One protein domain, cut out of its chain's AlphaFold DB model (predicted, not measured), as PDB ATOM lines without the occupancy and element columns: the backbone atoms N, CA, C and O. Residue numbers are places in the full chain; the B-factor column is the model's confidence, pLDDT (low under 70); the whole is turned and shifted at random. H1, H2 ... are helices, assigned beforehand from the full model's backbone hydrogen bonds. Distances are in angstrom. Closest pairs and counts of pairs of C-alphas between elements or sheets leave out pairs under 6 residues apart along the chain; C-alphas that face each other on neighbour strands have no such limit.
ATOM      1  N   ASN A  10      49.310 -11.347 -36.107       92.74
ATOM      2  CA  ASN A  10      48.651 -10.195 -35.505       92.74
ATOM      3  C   ASN A  10      47.309 -10.557 -34.849       92.74
ATOM      4  O   ASN A  10      47.048 -10.116 -33.732       92.74
ATOM      5  N   LEU A  11      46.481 -11.379 -35.501       93.00
ATOM      6  CA  LEU A  11      45.187 -11.831 -34.978       93.00
ATOM      7  C   LEU A  11      45.362 -12.765 -33.772       93.00
ATOM      8  O   LEU A  11      44.675 -12.606 -32.763       93.00
ATOM      9  N   TRP A  12      46.325 -13.687 -33.831       94.89
ATOM     10  CA  TRP A  12      46.676 -14.544 -32.695       94.89
ATOM     11  C   TRP A  12      47.223 -13.730 -31.512       94.89
ATOM     12  O   TRP A  12      46.812 -13.934 -30.371       94.89
ATOM     13  N   PHE A  13      48.085 -12.742 -31.777       96.62
ATOM     14  CA  PHE A  13      48.573 -11.827 -30.743       96.62
ATOM     15  C   PHE A  13      47.445 -10.976 -30.129       96.62
ATOM     16  O   PHE A  13      47.435 -10.763 -28.917       96.62
ATOM     17  N   LEU A  14      46.471 -10.525 -30.931       95.46
ATOM     18  CA  LEU A  14      45.294  -9.798 -30.445       95.46
ATOM     19  C   LEU A  14      44.429 -10.663 -29.524       95.46
ATOM     20  O   LEU A  14      44.001 -10.192 -28.472       95.46
ATOM     21  N   TYR A  15      44.223 -11.932 -29.883       96.61
ATOM     22  CA  TYR A  15      43.506 -12.894 -29.049       96.61
ATOM     23  C   TYR A  15      44.186 -13.084 -27.682       96.61
ATOM     24  O   TYR A  15      43.514 -13.014 -26.654       96.61
ATOM     25  N   ILE A  16      45.519 -13.217 -27.648       96.63
ATOM     26  CA  ILE A  16      46.283 -13.277 -26.387       96.63
ATOM     27  C   ILE A  16      46.128 -11.981 -25.581       96.63
ATOM     28  O   ILE A  16      45.928 -12.048 -24.369       96.63
ATOM     29  N   CYS A  17      46.184 -10.809 -26.229       97.05
ATOM     30  CA  CYS A  17      45.975  -9.527 -25.550       97.05
ATOM     31  C   CYS A  17      44.608  -9.463 -24.863       97.05
ATOM     32  O   CYS A  17      44.541  -9.025 -23.722       97.05
ATOM     33  N   LEU A  18      43.544  -9.934 -25.524       96.39
ATOM     34  CA  LEU A  18      42.203 -10.000 -24.939       96.39
ATOM     35  C   LEU A  18      42.147 -10.998 -23.773       96.39
ATOM     36  O   LEU A  18      41.704 -10.635 -22.687       96.39
ATOM     37  N   GLN A  19      42.659 -12.220 -23.964       97.05
ATOM     38  CA  GLN A  19      42.649 -13.289 -22.954       97.05
ATOM     39  C   GLN A  19      43.458 -12.950 -21.684       97.05
ATOM     40  O   GLN A  19      43.195 -13.505 -20.619       97.05
ATOM     41  N   LYS A  20      44.455 -12.064 -21.789       96.83
ATOM     42  CA  LYS A  20      45.320 -11.605 -20.686       96.83
ATOM     43  C   LYS A  20      45.045 -10.141 -20.294       96.83
ATOM     44  O   LYS A  20      45.952  -9.429 -19.863       96.83
ATOM     45  N   SER A  21      43.807  -9.680 -20.475       95.43
ATOM     46  CA  SER A  21      43.371  -8.337 -20.087       95.43
ATOM     47  C   SER A  21      42.101  -8.365 -19.249       95.43
ATOM     48  O   SER A  21      41.195  -9.148 -19.517       95.43
ATOM     49  N   ASP A  22      41.985  -7.423 -18.316       95.08
ATOM     50  CA  ASP A  22      40.777  -7.209 -17.507       95.08
ATOM     51  C   ASP A  22      39.739  -6.342 -18.249       95.08
ATOM     52  O   ASP A  22      39.020  -5.545 -17.641       95.08
ATOM     53  N   TYR A  23      39.730  -6.400 -19.589       88.33
ATOM     54  CA  TYR A  23      39.043  -5.505 -20.541       88.33
ATOM     55  C   TYR A  23      39.410  -4.006 -20.460       88.33
ATOM     56  O   TYR A  23      39.318  -3.302 -21.463       88.33
ATOM     57  N   LYS A  24      39.852  -3.510 -19.299       94.20
ATOM     58  CA  LYS A  24      40.305  -2.128 -19.057       94.20
ATOM     59  C   LYS A  24      41.819  -1.978 -19.201       94.20
ATOM     60  O   LYS A  24      42.301  -0.967 -19.708       94.20
ATOM     61  N   THR A  25      42.565  -2.985 -18.753       96.30
ATOM     62  CA  THR A  25      44.029  -2.997 -18.668       96.30
ATOM     63  C   THR A  25      44.574  -4.307 -19.221       96.30
ATOM     64  O   THR A  25      44.053  -5.376 -18.915       96.30
ATOM     65  N   ILE A  26      45.617  -4.226 -20.050       96.90
ATOM     66  CA  ILE A  26      46.303  -5.391 -20.628       96.90
ATOM     67  C   ILE A  26      47.554  -5.664 -19.796       96.90
ATOM     68  O   ILE A  26      48.426  -4.791 -19.713       96.90
ATOM     69  N   ASP A  27      47.684  -6.868 -19.235       97.93
ATOM     70  CA  ASP A  27      48.939  -7.273 -18.606       97.93
ATOM     71  C   ASP A  27      49.960  -7.684 -19.676       97.93
ATOM     72  O   ASP A  27      49.999  -8.811 -20.174       97.93
ATOM     73  N   PHE A  28      50.833  -6.743 -20.027       97.98
ATOM     74  CA  PHE A  28      51.914  -6.983 -20.977       97.98
ATOM     75  C   PHE A  28      52.980  -7.974 -20.481       97.98
ATOM     76  O   PHE A  28      53.775  -8.420 -21.309       97.98
ATOM     77  N   SER A  29      53.009  -8.327 -19.188       98.02
ATOM     78  CA  SER A  29      53.829  -9.432 -18.681       98.02
ATOM     79  C   SER A  29      53.222 -10.768 -19.097       98.02
ATOM     80  O   SER A  29      53.835 -11.485 -19.886       98.02
ATOM     81  N   ALA A  30      51.973 -11.041 -18.707       98.04
ATOM     82  CA  ALA A  30      51.279 -12.273 -19.081       98.04
ATOM     83  C   ALA A  30      51.062 -12.434 -20.601       98.04
ATOM     84  O   ALA A  30      51.113 -13.556 -21.113       98.04
ATOM     85  N   VAL A  31      50.851 -11.339 -21.351       98.04
ATOM     86  CA  VAL A  31      50.852 -11.360 -22.832       98.04
ATOM     87  C   VAL A  31      52.238 -11.700 -23.376       98.04
ATOM     88  O   VAL A  31      52.350 -12.444 -24.349       98.04
ATOM     89  N   GLY A  32      53.293 -11.145 -22.772       97.79
ATOM     90  CA  GLY A  32      54.676 -11.418 -23.144       97.79
ATOM     91  C   GLY A  32      55.020 -12.896 -22.983       97.79
ATOM     92  O   GLY A  32      55.430 -13.537 -23.948       97.79
ATOM     93  N   GLU A  33      54.755 -13.459 -21.806       98.11
ATOM     94  CA  GLU A  33      54.954 -14.880 -21.502       98.11
ATOM     95  C   GLU A  33      54.172 -15.788 -22.461       98.11
ATOM     96  O   GLU A  33      54.755 -16.665 -23.096       98.11
ATOM     97  N   ALA A  34      52.873 -15.532 -22.662       97.84
ATOM     98  CA  ALA A  34      52.036 -16.333 -23.558       97.84
ATOM     99  C   ALA A  34      52.466 -16.261 -25.039       97.84
ATOM    100  O   ALA A  34      52.273 -17.221 -25.787       97.84
ATOM    101  N   ALA A  35      53.055 -15.143 -25.473       96.85
ATOM    102  CA  ALA A  35      53.529 -14.941 -26.844       96.85
ATOM    103  C   ALA A  35      55.034 -15.223 -27.041       96.85
ATOM    104  O   ALA A  35      55.522 -15.071 -28.163       96.85
ATOM    105  N   ASN A  36      55.769 -15.617 -25.992       97.07
ATOM    106  CA  ASN A  36      57.237 -15.717 -25.963       97.07
ATOM    107  C   ASN A  36      57.947 -14.407 -26.385       97.07
ATOM    108  O   ASN A  36      58.843 -14.393 -27.232       97.07
ATOM    109  N   LEU A  37      57.522 -13.279 -25.811       97.00
ATOM    110  CA  LEU A  37      58.037 -11.933 -26.070       97.00
ATOM    111  C   LEU A  37      58.337 -11.189 -24.765       97.00
ATOM    112  O   LEU A  37      57.580 -11.262 -23.805       97.00
ATOM    113  N   ASN A  38      59.371 -10.347 -24.764       98.07
ATOM    114  CA  ASN A  38      59.601  -9.425 -23.648       98.07
ATOM    115  C   ASN A  38      58.422  -8.428 -23.514       98.07
ATOM    116  O   ASN A  38      57.938  -7.937 -24.544       98.07
ATOM    117  N   PRO A  39      58.012  -8.010 -22.299       97.99
ATOM    118  CA  PRO A  39      56.876  -7.094 -22.108       97.99
ATOM    119  C   PRO A  39      56.962  -5.765 -22.896       97.99
ATOM    120  O   PRO A  39      55.948  -5.309 -23.431       97.99
ATOM    121  N   PRO A  40      58.145  -5.131 -23.081       98.33
ATOM    122  CA  PRO A  40      58.289  -3.985 -23.987       98.33
ATOM    123  C   PRO A  40      58.015  -4.317 -25.465       98.33
ATOM    124  O   PRO A  40      57.452  -3.493 -26.186       98.33
ATOM    125  N   ALA A  41      58.368  -5.520 -25.929       97.96
ATOM    126  CA  ALA A  41      58.100  -5.960 -27.297       97.96
ATOM    127  C   ALA A  41      56.601  -6.225 -27.519       97.96
ATOM    128  O   ALA A  41      56.068  -5.828 -28.558       97.96
ATOM    129  N   ALA A  42      55.907  -6.799 -26.529       97.92
ATOM    130  CA  ALA A  42      54.449  -6.925 -26.534       97.92
ATOM    131  C   ALA A  42      53.765  -5.544 -26.599       97.92
ATOM    132  O   ALA A  42      52.938  -5.314 -27.483       97.92
ATOM    133  N   ARG A  43      54.187  -4.579 -25.764       97.99
ATOM    134  CA  ARG A  43      53.704  -3.181 -25.821       97.99
ATOM    135  C   ARG A  43      53.900  -2.542 -27.198       97.99
ATOM    136  O   ARG A  43      52.977  -1.914 -27.724       97.99
ATOM    137  N   MET A  44      55.068  -2.727 -27.821       98.20
ATOM    138  CA  MET A  44      55.323  -2.228 -29.178       98.20
ATOM    139  C   MET A  44      54.440  -2.899 -30.237       98.20
ATOM    140  O   MET A  44      53.926  -2.198 -31.109       98.20
ATOM    141  N   ARG A  45      54.240  -4.225 -30.179       97.12
ATOM    142  CA  ARG A  45      53.337  -4.936 -31.102       97.12
ATOM    143  C   ARG A  45      51.900  -4.448 -30.958       97.12
ATOM    144  O   ARG A  45      51.307  -4.069 -31.962       97.12
ATOM    145  N   PHE A  46      51.386  -4.354 -29.731       97.49
ATOM    146  CA  PHE A  46      50.047  -3.827 -29.460       97.49
ATOM    147  C   PHE A  46      49.879  -2.398 -29.994       97.49
ATOM    148  O   PHE A  46      48.919  -2.114 -30.698       97.49
ATOM    149  N   SER A  47      50.860  -1.521 -29.762       96.98
ATOM    150  CA  SER A  47      50.826  -0.132 -30.244       96.98
ATOM    151  C   SER A  47      50.814  -0.022 -31.775       96.98
ATOM    152  O   SER A  47      50.173   0.871 -32.327       96.98
ATOM    153  N   ARG A  48      51.520  -0.919 -32.479       96.66
ATOM    154  CA  ARG A  48      51.506  -0.994 -33.952       96.66
ATOM    155  C   ARG A  48      50.177  -1.541 -34.468       96.66
ATOM    156  O   ARG A  48      49.612  -0.961 -35.386       96.66
ATOM    157  N   LEU A  49      49.678  -2.617 -33.860       95.39
ATOM    158  CA  LEU A  49      48.427  -3.259 -34.250       95.39
ATOM    159  C   LEU A  49      47.225  -2.341 -34.022       95.39
ATOM    160  O   LEU A  49      46.408  -2.174 -34.919       95.39
ATOM    161  N   ARG A  50      47.173  -1.668 -32.868       94.95
ATOM    162  CA  ARG A  50      46.171  -0.648 -32.553       94.95
ATOM    163  C   ARG A  50      46.138   0.446 -33.621       94.95
ATOM    164  O   ARG A  50      45.078   0.696 -34.178       94.95
ATOM    165  N   LYS A  51      47.295   1.010 -33.992       96.04
ATOM    166  CA  LYS A  51      47.392   2.002 -35.080       96.04
ATOM    167  C   LYS A  51      46.960   1.453 -36.439       96.04
ATOM    168  O   LYS A  51      46.352   2.188 -37.207       96.04
ATOM    169  N   ALA A  52      47.268   0.193 -36.750       92.13
ATOM    170  CA  ALA A  52      46.833  -0.438 -37.993       92.13
ATOM    171  C   ALA A  52      45.306  -0.613 -38.037       92.13
ATOM    172  O   ALA A  52      44.695  -0.306 -39.054       92.13
ATOM    173  N   ILE A  53      44.685  -1.035 -36.930       92.39
ATOM    174  CA  ILE A  53      43.227  -1.171 -36.810       92.39
ATOM    175  C   ILE A  53      42.553   0.205 -36.849       92.39
ATOM    176  O   ILE A  53      41.647   0.394 -37.650       92.39
ATOM    177  N   GLU A  54      43.021   1.182 -36.068       94.40
ATOM    178  CA  GLU A  54      42.497   2.558 -36.065       94.40
ATOM    179  C   GLU A  54      42.619   3.202 -37.461       94.40
ATOM    180  O   GLU A  54      41.655   3.769 -37.969       94.40
ATOM    181  N   SER A  55      43.763   3.043 -38.137       93.51
ATOM    182  CA  SER A  55      43.967   3.559 -39.497       93.51
ATOM    183  C   SER A  55      43.171   2.809 -40.569       93.51
ATOM    184  O   SER A  55      42.888   3.396 -41.610       93.51
ATOM    185  N   CYS A  56      42.853   1.529 -40.369       86.54
ATOM    186  CA  CYS A  56      42.088   0.738 -41.334       86.54
ATOM    187  C   CYS A  56      40.580   0.957 -41.156       86.54
ATOM    188  O   CYS A  56      39.877   1.155 -42.140       86.54
ATOM    189  N   ALA A  57      40.092   1.017 -39.913       79.40
ATOM    190  CA  ALA A  57      38.678   1.207 -39.590       79.40
ATOM    191  C   ALA A  57      38.118   2.531 -40.133       79.40
ATOM    192  O   ALA A  57      36.999   2.552 -40.636       79.40
ATOM    193  N   ILE A  58      38.911   3.610 -40.101       70.32
ATOM    194  CA  ILE A  58      38.533   4.915 -40.675       70.32
ATOM    195  C   ILE A  58      38.385   4.841 -42.206       70.32
ATOM    196  O   ILE A  58      37.544   5.526 -42.781       70.32
ATOM    197  N   ASN A  59      39.173   3.994 -42.875       64.31
ATOM    198  CA  ASN A  59      39.118   3.840 -44.331       64.31
ATOM    199  C   ASN A  59      38.056   2.816 -44.768       64.31
ATOM    200  O   ASN A  59      37.452   2.975 -45.825       64.31
ATOM    201  N   ALA A  60      37.790   1.792 -43.952       63.00
ATOM    202  CA  ALA A  60      36.833   0.725 -44.248       63.00
ATOM    203  C   ALA A  60      35.379   1.219 -44.379       63.00
ATOM    204  O   ALA A  60      34.590   0.587 -45.071       63.00
ATOM    205  N   THR A  61      35.031   2.352 -43.762       60.06
ATOM    206  CA  THR A  61      33.699   2.977 -43.867       60.06
ATOM    207  C   THR A  61      33.597   4.057 -44.951       60.06
ATOM    208  O   THR A  61      32.525   4.625 -45.129       60.06
ATOM    209  N   SER A  62      34.681   4.355 -45.681       57.14
ATOM    210  CA  SER A  62      34.741   5.481 -46.634       57.14
ATOM    211  C   SER A  62      35.370   5.133 -47.995       57.14
ATOM    212  O   SER A  62      35.674   6.042 -48.770       57.14
TER     213      SER A  62
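This is residues 10 to 62 of the 399 residues of an uncharacterized protein of Paracoccidioides lutzii (strain ATCC MYA-826 / Pb01) (UniProt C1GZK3). One long helix, H3, makes the longest axis; two short helices, H1 and H2, gather near its first part in a small body, and residues 51 to 62 stick out from that body as an arm. H2 and the beginning of H3 meet at a corner, and H1 packs on H2. The printed part has 53 residues, with three named helices in the order H1, H2, H3 and no named strand; the class is all helix. It is only just compact, close to loose, with a radius of gyration of the C-alphas of 11.8 A, and elongated, spanning 38 by 20 by 16 A.

H1, residues 10 to 19, begins at C-alpha 10 at (48.651, -10.195, -35.505) and is 14.3 A long from first to last C-alpha. H2, residues 28 to 35, measures 10.0 A. H3, residues 39 to 60, measures 30.9 A, from C-alpha 39 at (56.876, -7.094, -22.108) to C-alpha 60 at (36.833, 0.725, -44.248).

H1 and H2 touch at a steep tilt of 54 degrees, opposite ways; their closest C-alphas, of Cys 17 and Val 31, are 5.9 A apart. H2 touches H3 about perpendicular, at 86 degrees, and H3 does so with residues 39 to 43 alone; the closest C-alphas, of Gly 32 and Pro 39, are 5.0 A apart. H1 and H3 are close but not clearly touching, with the closest C-alphas, of Asn 10 and Leu 49, 7.1 A apart. Their steep tilt of 68 degrees, opposite ways, is only just short of about perpendicular. In H1 and H2 every O i to N i+4 pair is within hydrogen-bond range; in H3, 17 of 18 are.

The two C-alphas farthest apart, of Glu 33 and Ser 62, are 38.1 A apart. Residues 51 to 62, of which 51 to 60 belong to H3, stand free; the body without them spans 20 by 19 by 15 A. The printed part has no cut. The link from H1 to H2 is short and that from H2 to H3 tight. The mean pLDDT of the printed part is 92.6, and residues 59 to 62 are under 70.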